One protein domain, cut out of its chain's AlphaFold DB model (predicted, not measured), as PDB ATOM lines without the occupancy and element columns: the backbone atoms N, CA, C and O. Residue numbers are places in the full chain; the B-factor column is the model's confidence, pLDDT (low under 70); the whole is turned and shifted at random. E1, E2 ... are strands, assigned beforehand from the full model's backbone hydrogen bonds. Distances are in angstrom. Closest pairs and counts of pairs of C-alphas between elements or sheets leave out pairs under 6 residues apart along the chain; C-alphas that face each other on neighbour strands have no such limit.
ATOM      1  N   GLY A 213     172.943 167.713 126.720       78.81
ATOM      2  CA  GLY A 213     171.798 167.395 127.583       78.81
ATOM      3  C   GLY A 213     170.557 168.291 127.417       78.81
ATOM      4  O   GLY A 213     169.579 168.125 128.150       78.81
ATOM      5  N   GLY A 214     170.556 169.246 126.480       79.12
ATOM      6  CA  GLY A 214     169.378 170.053 126.136       79.12
ATOM      7  C   GLY A 214     168.316 169.261 125.360       79.12
ATOM      8  O   GLY A 214     168.628 168.283 124.694       79.12
ATOM      9  N   THR A 215     167.047 169.671 125.406       78.31
ATOM     10  CA  THR A 215     165.966 168.969 124.685       78.31
ATOM     11  C   THR A 215     166.075 169.167 123.174       78.31
ATOM     12  O   THR A 215     166.143 170.311 122.716       78.31
ATOM     13  N   CYS A 216     166.018 168.075 122.412       77.50
ATOM     14  CA  CYS A 216     166.028 168.097 120.947       77.50
ATOM     15  C   CYS A 216     164.688 167.661 120.328       77.50
ATOM     16  O   CYS A 216     164.358 168.147 119.250       77.50
ATOM     17  N   ASP A 217     163.907 166.825 121.029       76.38
ATOM     18  CA  ASP A 217     162.542 166.419 120.655       76.38
ATOM     19  C   ASP A 217     161.753 165.854 121.869       76.38
ATOM     20  O   ASP A 217     162.212 165.906 123.015       76.38
ATOM     21  N   THR A 218     160.549 165.321 121.644       78.81
ATOM     22  CA  THR A 218     159.666 164.725 122.656       78.81
ATOM     23  C   THR A 218     160.286 163.454 123.243       78.81
ATOM     24  O   THR A 218     160.529 162.479 122.537       78.81
ATOM     25  N   HIS A 219     160.548 163.474 124.554       82.25
ATOM     26  CA  HIS A 219     161.318 162.446 125.271       82.25
ATOM     27  C   HIS A 219     162.704 162.173 124.653       82.25
ATOM     28  O   HIS A 219     163.180 161.042 124.721       82.25
ATOM     29  N   ALA A 220     163.358 163.203 124.093       82.88
ATOM     30  CA  ALA A 220     164.709 163.123 123.535       82.88
ATOM     31  C   ALA A 220     165.600 164.330 123.920       82.88
ATOM     32  O   ALA A 220     165.140 165.474 124.014       82.88
ATOM     33  N   ILE A 221     166.896 164.078 124.117       84.62
ATOM     34  CA  ILE A 221     167.930 165.052 124.501       84.62
ATOM     35  C   ILE A 221     169.134 165.013 123.547       84.62
ATOM     36  O   ILE A 221     169.404 163.993 122.915       84.62
ATOM     37  N   TYR A 222     169.854 166.131 123.433       84.38
ATOM     38  CA  TYR A 222     171.144 166.191 122.751       84.38
ATOM     39  C   TYR A 222     172.208 165.473 123.591       84.38
ATOM     40  O   TYR A 222     172.393 165.825 124.751       84.38
ATOM     41  N   ASP A 223     172.893 164.496 123.001       83.81
ATOM     42  CA  ASP A 223     174.049 163.775 123.554       83.81
ATOM     43  C   ASP A 223     175.268 164.029 122.655       83.81
ATOM     44  O   ASP A 223     175.623 163.242 121.773       83.81
ATOM     45  N   GLY A 224     175.865 165.206 122.803       81.44
ATOM     46  CA  GLY A 224     176.991 165.657 121.997       81.44
ATOM     47  C   GLY A 224     176.644 166.099 120.567       81.44
ATOM     48  O   GLY A 224     175.503 166.416 120.217       81.44
ATOM     49  N   CYS A 225     177.671 166.148 119.715       78.75
ATOM     50  CA  CYS A 225     177.555 166.537 118.307       78.75
ATOM     51  C   CYS A 225     177.462 165.308 117.392       78.75
ATOM     52  O   CYS A 225     178.249 164.370 117.512       78.75
ATOM     53  N   SER A 226     176.569 165.354 116.402       74.69
ATOM     54  CA  SER A 226     176.543 164.436 115.260       74.69
ATOM     55  C   SER A 226     176.743 165.237 113.972       74.69
ATOM     56  O   SER A 226     175.802 165.798 113.410       74.69
ATOM     57  N   ALA A 227     177.984 165.263 113.478       71.31
ATOM     58  CA  ALA A 227     178.413 166.115 112.364       71.31
ATOM     59  C   ALA A 227     178.157 167.611 112.653       71.31
ATOM     60  O   ALA A 227     178.423 168.053 113.763       71.31
ATOM     61  N   ALA A 228     177.663 168.389 111.680       68.62
ATOM     62  CA  ALA A 228     177.431 169.836 111.809       68.62
ATOM     63  C   ALA A 228     176.166 170.210 112.623       68.62
ATOM     64  O   ALA A 228     175.655 171.320 112.492       68.62
ATOM     65  N   ALA A 229     175.613 169.274 113.402       68.94
ATOM     66  CA  ALA A 229     174.404 169.439 114.211       68.94
ATOM     67  C   ALA A 229     174.510 168.639 115.527       68.94
ATOM     68  O   ALA A 229     175.410 167.813 115.688       68.94
ATOM     69  N   GLY A 230     173.597 168.862 116.476       75.38
ATOM     70  CA  GLY A 230     173.525 168.071 117.711       75.38
ATOM     71  C   GLY A 230     173.037 166.632 117.473       75.38
ATOM     72  O   GLY A 230     172.228 166.383 116.579       75.38
ATOM     73  N   ASN A 231     173.525 165.681 118.270       81.94
ATOM     74  CA  ASN A 231     173.127 164.269 118.253       81.94
ATOM     75  C   ASN A 231     171.889 164.059 119.140       81.94
ATOM     76  O   ASN A 231     172.005 164.099 120.358       81.94
ATOM     77  N   CYS A 232     170.707 163.867 118.554       81.12
ATOM     78  CA  CYS A 232     169.461 163.705 119.309       81.12
ATOM     79  C   CYS A 232     169.210 162.229 119.657       81.12
ATOM     80  O   CYS A 232     169.193 161.384 118.763       81.12
ATOM     81  N   GLN A 233     169.004 161.919 120.938       83.62
ATOM     82  CA  GLN A 233     168.781 160.561 121.445       83.62
ATOM     83  C   GLN A 233     167.622 160.514 122.439       83.62
ATOM     84  O   GLN A 233     167.320 161.516 123.083       83.62
ATOM     85  N   CYS A 234     167.001 159.344 122.610       82.44
ATOM     86  CA  CYS A 234     165.976 159.163 123.633       82.44
ATOM     87  C   CYS A 234     166.482 159.523 125.026       82.44
ATOM     88  O   CYS A 234     167.567 159.114 125.446       82.44
ATOM     89  N   SER A 235     165.639 160.231 125.768       79.69
ATOM     90  CA  SER A 235     165.768 160.381 127.207       79.69
ATOM     91  C   SER A 235     165.782 159.008 127.875       79.69
ATOM     92  O   SER A 235     165.236 158.031 127.361       79.69
ATOM     93  N   THR A 236     166.389 158.941 129.056       80.25
ATOM     94  CA  THR A 236     166.481 157.710 129.847       80.25
ATOM     95  C   THR A 236     165.120 157.020 129.979       80.25
ATOM     96  O   THR A 236     164.117 157.679 130.242       80.25
ATOM     97  N   ASP A 237     165.113 155.696 129.793       78.12
ATOM     98  CA  ASP A 237     163.946 154.803 129.853       78.12
ATOM     99  C   ASP A 237     162.906 154.955 128.730       78.12
ATOM    100  O   ASP A 237     161.880 154.277 128.765       78.12
ATOM    101  N   TYR A 238     163.182 155.763 127.702       81.31
ATOM    102  CA  TYR A 238     162.378 155.814 126.483       81.31
ATOM    103  C   TYR A 238     163.102 155.151 125.307       81.31
ATOM    104  O   TYR A 238     164.321 155.255 125.168       81.31
ATOM    105  N   TYR A 239     162.343 154.471 124.451       80.50
ATOM    106  CA  TYR A 239     162.854 153.789 123.265       80.50
ATOM    107  C   TYR A 239     162.118 154.265 122.020       80.50
ATOM    108  O   TYR A 239     160.888 154.295 122.016       80.50
ATOM    109  N   ASP A 240     162.890 154.577 120.981       81.19
ATOM    110  CA  ASP A 240     162.410 154.753 119.615       81.19
ATOM    111  C   ASP A 240     162.309 153.372 118.957       81.19
ATOM    112  O   ASP A 240     163.317 152.728 118.636       81.19
ATOM    113  N   CYS A 241     161.081 152.877 118.824       77.56
ATOM    114  CA  CYS A 241     160.828 151.526 118.330       77.56
ATOM    115  C   CYS A 241     160.543 151.460 116.830       77.56
ATOM    116  O   CYS A 241     160.472 150.352 116.280       77.56
ATOM    117  N   ASN A 242     160.406 152.607 116.167       76.31
ATOM    118  CA  ASN A 242     160.176 152.701 114.728       76.31
ATOM    119  C   ASN A 242     161.387 153.290 113.962       76.31
ATOM    120  O   ASN A 242     161.431 153.200 112.733       76.31
ATOM    121  N   SER A 243     162.404 153.757 114.694       73.75
ATOM    122  CA  SER A 243     163.646 154.366 114.212       73.75
ATOM    123  C   SER A 243     163.451 155.678 113.441       73.75
ATOM    124  O   SER A 243     164.149 155.899 112.444       73.75
ATOM    125  N   ASP A 244     162.510 156.527 113.857       75.19
ATOM    126  CA  ASP A 244     162.197 157.800 113.195       75.19
ATOM    127  C   ASP A 244     162.662 159.076 113.924       75.19
ATOM    128  O   ASP A 244     162.382 160.182 113.449       75.19
ATOM    129  N   LEU A 245     163.471 158.944 114.984       71.38
ATOM    130  CA  LEU A 245     164.055 160.064 115.732       71.38
ATOM    131  C   LEU A 245     164.650 161.181 114.848       71.38
ATOM    132  O   LEU A 245     165.633 160.990 114.125       71.38
ATOM    133  N   GLY A 246     164.098 162.395 114.968       64.12
ATOM    134  CA  GLY A 246     164.611 163.613 114.336       64.12
ATOM    135  C   GLY A 246     163.559 164.721 114.224       64.12
ATOM    136  O   GLY A 246     162.404 164.508 114.556       64.12
ATOM    137  N   LEU A 247     163.936 165.882 113.660       56.22
ATOM    138  CA  LEU A 247     163.134 167.129 113.549       56.22
ATOM    139  C   LEU A 247     161.765 167.011 112.819       56.22
ATOM    140  O   LEU A 247     161.111 168.024 112.558       56.22
ATOM    141  N   SER A 248     161.355 165.801 112.440       58.50
ATOM    142  CA  SER A 248     160.068 165.473 111.823       58.50
ATOM    143  C   SER A 248     159.489 164.106 112.242       58.50
ATOM    144  O   SER A 248     158.510 163.690 111.622       58.50
ATOM    145  N   GLY A 249     160.095 163.406 113.210       63.03
ATOM    146  CA  GLY A 249     159.592 162.151 113.794       63.03
ATOM    147  C   GLY A 249     158.600 162.403 114.932       63.03
ATOM    148  O   GLY A 249     158.293 163.559 115.236       63.03
ATOM    149  N   ASP A 250     158.068 161.346 115.550       69.06
ATOM    150  CA  ASP A 250     157.180 161.456 116.722       69.06
ATOM    151  C   ASP A 250     157.885 161.213 118.072       69.06
ATOM    152  O   ASP A 250     157.253 161.279 119.133       69.06
ATOM    153  N   GLY A 251     159.216 161.100 118.045       75.75
ATOM    154  CA  GLY A 251     160.078 161.038 119.223       75.75
ATOM    155  C   GLY A 251     160.212 159.617 119.765       75.75
ATOM    156  O   GLY A 251     160.016 158.646 119.050       75.75
ATOM    157  N   CYS A 252     160.572 159.475 121.042       79.94
ATOM    158  CA  CYS A 252     160.688 158.151 121.662       79.94
ATOM    159  C   CYS A 252     159.359 157.743 122.296       79.94
ATOM    160  O   CYS A 252     158.872 158.410 123.217       79.94
ATOM    161  N   GLU A 253     158.759 156.659 121.805       80.25
ATOM    162  CA  GLU A 253     157.332 156.392 122.011       80.25
ATOM    163  C   GLU A 253     157.054 155.439 123.173       80.25
ATOM    164  O   GLU A 253     155.966 155.477 123.754       80.25
ATOM    165  N   ILE A 254     158.015 154.579 123.518       80.38
ATOM    166  CA  ILE A 254     157.812 153.514 124.505       80.38
ATOM    167  C   ILE A 254     158.616 153.783 125.767       80.38
ATOM    168  O   ILE A 254     159.844 153.830 125.726       80.38
ATOM    169  N   HIS A 255     157.919 153.882 126.897       80.44
ATOM    170  CA  HIS A 255     158.528 153.961 128.217       80.44
ATOM    171  C   HIS A 255     158.767 152.555 128.797       80.44
ATOM    172  O   HIS A 255     157.908 151.667 128.742       80.44
ATOM    173  N   GLN A 256     159.952 152.340 129.360       82.44
ATOM    174  CA  GLN A 256     160.349 151.097 130.010       82.44
ATOM    175  C   GLN A 256     159.361 150.715 131.127       82.44
ATOM    176  O   GLN A 256     159.068 151.501 132.025       82.44
ATOM    177  N   GLY A 257     158.897 149.462 131.124       77.44
ATOM    178  CA  GLY A 257     158.019 148.921 132.168       77.44
ATOM    179  C   GLY A 257     156.521 149.148 131.953       77.44
ATOM    180  O   GLY A 257     155.725 148.632 132.741       77.44
ATOM    181  N   ASP A 258     156.121 149.837 130.884       82.62
ATOM    182  CA  ASP A 258     154.711 150.000 130.536       82.62
ATOM    183  C   ASP A 258     154.044 148.653 130.209       82.62
ATOM    184  O   ASP A 258     154.670 147.707 129.716       82.62
ATOM    185  N   ALA A 259     152.746 148.549 130.507       78.56
ATOM    186  CA  ALA A 259     151.986 147.322 130.306       78.56
ATOM    187  C   ALA A 259     151.855 146.971 128.815       78.56
ATOM    188  O   ALA A 259     151.517 147.811 127.982       78.56
ATOM    189  N   CYS A 260     152.051 145.695 128.489       77.56
ATOM    190  CA  CYS A 260     151.988 145.177 127.128       77.56
ATOM    191  C   CYS A 260     151.314 143.798 127.089       77.56
ATOM    192  O   CYS A 260     151.136 143.132 128.111       77.56
ATOM    193  N   THR A 261     150.899 143.341 125.905       74.06
ATOM    194  CA  THR A 261     150.333 141.991 125.730       74.06
ATOM    195  C   THR A 261     151.010 141.285 124.559       74.06
ATOM    196  O   THR A 261     151.012 141.807 123.447       74.06
ATOM    197  N   SER A 262     151.558 140.084 124.783       69.12
ATOM    198  CA  SER A 262     152.200 139.271 123.738       69.12
ATOM    199  C   SER A 262     151.704 137.830 123.809       69.12
ATOM    200  O   SER A 262     151.716 137.204 124.867       69.12
ATOM    201  N   GLY A 263     151.184 137.307 122.694       68.62
ATOM    202  CA  GLY A 263     150.640 135.944 122.636       68.62
ATOM    203  C   GLY A 263     149.443 135.678 123.565       68.62
ATOM    204  O   GLY A 263     149.174 134.525 123.885       68.62
ATOM    205  N   GLY A 264     148.731 136.723 124.007       67.38
ATOM    206  CA  GLY A 264     147.584 136.618 124.921       67.38
ATOM    207  C   GLY A 264     147.940 136.564 126.412       67.38
ATOM    208  O   GLY A 264     147.038 136.416 127.232       67.38
ATOM    209  N   VAL A 265     149.221 136.706 126.768       62.16
ATOM    210  CA  VAL A 265     149.696 136.785 128.158       62.16
ATOM    211  C   VAL A 265     150.089 138.232 128.467       62.16
ATOM    212  O   VAL A 265     150.718 138.899 127.640       62.16
ATOM    213  N   ALA A 266     149.679 138.721 129.639       73.56
ATOM    214  CA  ALA A 266     150.061 140.042 130.130       73.56
ATOM    215  C   ALA A 266     151.572 140.093 130.399       73.56
ATOM    216  O   ALA A 266     152.167 139.119 130.868       73.56
ATOM    217  N   GLY A 267     152.189 141.221 130.069       79.31
ATOM    218  CA  GLY A 267     153.613 141.451 130.244       79.31
ATOM    219  C   GLY A 267     153.936 142.930 130.414       79.31
ATOM    220  O   GLY A 267     153.041 143.778 130.418       79.31
ATOM    221  N   THR A 268     155.223 143.240 130.515       83.44
ATOM    222  CA  THR A 268     155.745 144.614 130.542       83.44
ATOM    223  C   THR A 268     156.767 144.828 129.426       83.44
ATOM    224  O   THR A 268     157.481 143.895 129.040       83.44
ATOM    225  N   TYR A 269     156.814 146.035 128.857       80.38
ATOM    226  CA  TYR A 269     157.820 146.402 127.860       80.38
ATOM    227  C   TYR A 269     159.207 146.455 128.508       80.38
ATOM    228  O   TYR A 269     159.412 147.107 129.532       80.38
ATOM    229  N   ASN A 270     160.156 145.747 127.901       79.56
ATOM    230  CA  ASN A 270     161.581 145.836 128.181       79.56
ATOM    231  C   ASN A 270     162.289 146.164 126.860       79.56
ATOM    232  O   ASN A 270     162.417 145.296 125.987       79.56
ATOM    233  N   GLY A 271     162.652 147.431 126.670       79.25
ATOM    234  CA  GLY A 271     162.925 147.988 125.348       79.25
ATOM    235  C   GLY A 271     161.691 147.918 124.443       79.25
ATOM    236  O   GLY A 271     160.550 147.965 124.900       79.25
ATOM    237  N   CYS A 272     161.907 147.670 123.151       76.50
ATOM    238  CA  CYS A 272     160.828 147.478 122.173       76.50
ATOM    239  C   CYS A 272     160.149 146.096 122.232       76.50
ATOM    240  O   CYS A 272     159.410 145.722 121.321       76.50
ATOM    241  N   THR A 273     160.414 145.297 123.274       73.31
ATOM    242  CA  THR A 273     159.918 143.919 123.388       73.31
ATOM    243  C   THR A 273     158.974 143.767 124.571       73.31
ATOM    244  O   THR A 273     159.307 144.114 125.698       73.31
ATOM    245  N   CYS A 274     157.808 143.172 124.328       74.56
ATOM    246  CA  CYS A 274     156.870 142.818 125.386       74.56
ATOM    247  C   CYS A 274     157.277 141.502 126.073       74.56
ATOM    248  O   CYS A 274     157.278 140.454 125.422       74.56
ATOM    249  N   VAL A 275     157.605 141.539 127.371       74.75
ATOM    250  CA  VAL A 275     158.037 140.375 128.165       74.75
ATOM    251  C   VAL A 275     156.865 139.834 129.001       74.75
ATOM    252  O   VAL A 275     156.430 140.524 129.923       74.75
ATOM    253  N   PRO A 276     156.347 138.618 128.726       71.94
ATOM    254  CA  PRO A 276     155.251 138.020 129.498       71.94
ATOM    255  C   PRO A 276     155.627 137.707 130.958       71.94
ATOM    256  O   PRO A 276     156.767 137.333 131.241       71.94
ATOM    257  N   GLU A 277     154.662 137.781 131.881       62.16
ATOM    258  CA  GLU A 277     154.862 137.441 133.300       62.16
ATOM    259  C   GLU A 277     155.208 135.949 133.535       62.16
ATOM    260  O   GLU A 277     154.740 135.042 132.840       62.16
ATOM    261  N   LYS A 278     156.039 135.677 134.555       51.62
ATOM    262  CA  LYS A 278     156.532 134.330 134.901       51.62
ATOM    263  C   LYS A 278     155.406 133.450 135.463       51.62
ATOM    264  O   LYS A 278     154.814 133.776 136.487       51.62
TER     265      LYS A 278
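What this domain is: This is residues 213 to 278 of the 745 residues of an uncharacterized protein of Candidatus Peribacteria bacterium (UniProt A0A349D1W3). Two small three-stranded sheets, E1 E2 E3 and E4 E5 E6, sit toward opposite ends of a loose rod, joined by one long stretch with no named element, residues 235 to 258, which first loops out beside the first sheet round residue 246 and then crosses as a single thread to the second sheet. Each sheet is a meander, each strand the antiparallel neighbour of the one before: E1 E2 E3 at one end, E4 E5 E6 at the other. The 66 printed residues include six named strands, E1 to E6 along the chain, and no named helix; the class is all strand, though the strands hold 30 of the 66 residues. The sheet orders are E1 - E2 - E3 and E4 - E5 - E6, both all antiparallel. The whole is loose, with a radius of gyration of the C-alphas of 14.2 A, and spans 46 by 19 by 16 A.

How they stand to each other: In the first sheet E2, residues 220 to 226, is the inner strand, between the edge strands E1, residues 215 to 217, and E3, residues 229 to 234. E2 and E3 form a hairpin with 142 degrees between their directions; N 221 and O 233 are 2.8 A apart, and N 231 and O 224 are 2.9 A apart, within hydrogen-bond range. E1 and E2 form a hairpin too, with N 220 and O 217 at 3.1 A. The closest C-alphas of E1 and E3 are those of Cys 216 and Cys 232, 5.8 A apart. Beyond E3, residues 238 to 239 pair with residues 254 to 255, antiparallel. In the second sheet E5, residues 265 to 270, is the inner strand, and E4, residues 259 to 262, and E6, residues 273 to 276, are the edge strands. E4 and E5 form a hairpin at 119 degrees, with N 260 and O 267 at 2.9 A. E5 and E6 form another at 139 degrees, with N 270 and O 273 at 2.9 A. The closest C-alphas of E4 and E6 are those of Cys 260 and Cys 274, 5.7 A apart. E3 and E4 are apart, and so are E2 and E5.

Where its parts are: E2 measures 14.5 A from first to last C-alpha, E3 16.3 A and E5 14.9 A; E4 measures 10.4 A, E6 9.7 A and E1 5.9 A. E1 begins at C-alpha 215, (165.966, 168.969, 124.685). E3 ends at C-alpha 234, (165.976, 159.163, 123.633). E6 ends at C-alpha 276, (155.251, 138.020, 129.498).

The domain as a whole: The two C-alphas farthest apart, those of Ala 228 and Lys 278, are 47.2 A apart. The printed part has no cut. The link from E3 to E4, 24 residues, is long; the other links are tight. The mean pLDDT of the printed part is 75.7, and residues 228 to 229, 246 to 250, 262 to 265 and 277 to 278 are under 70.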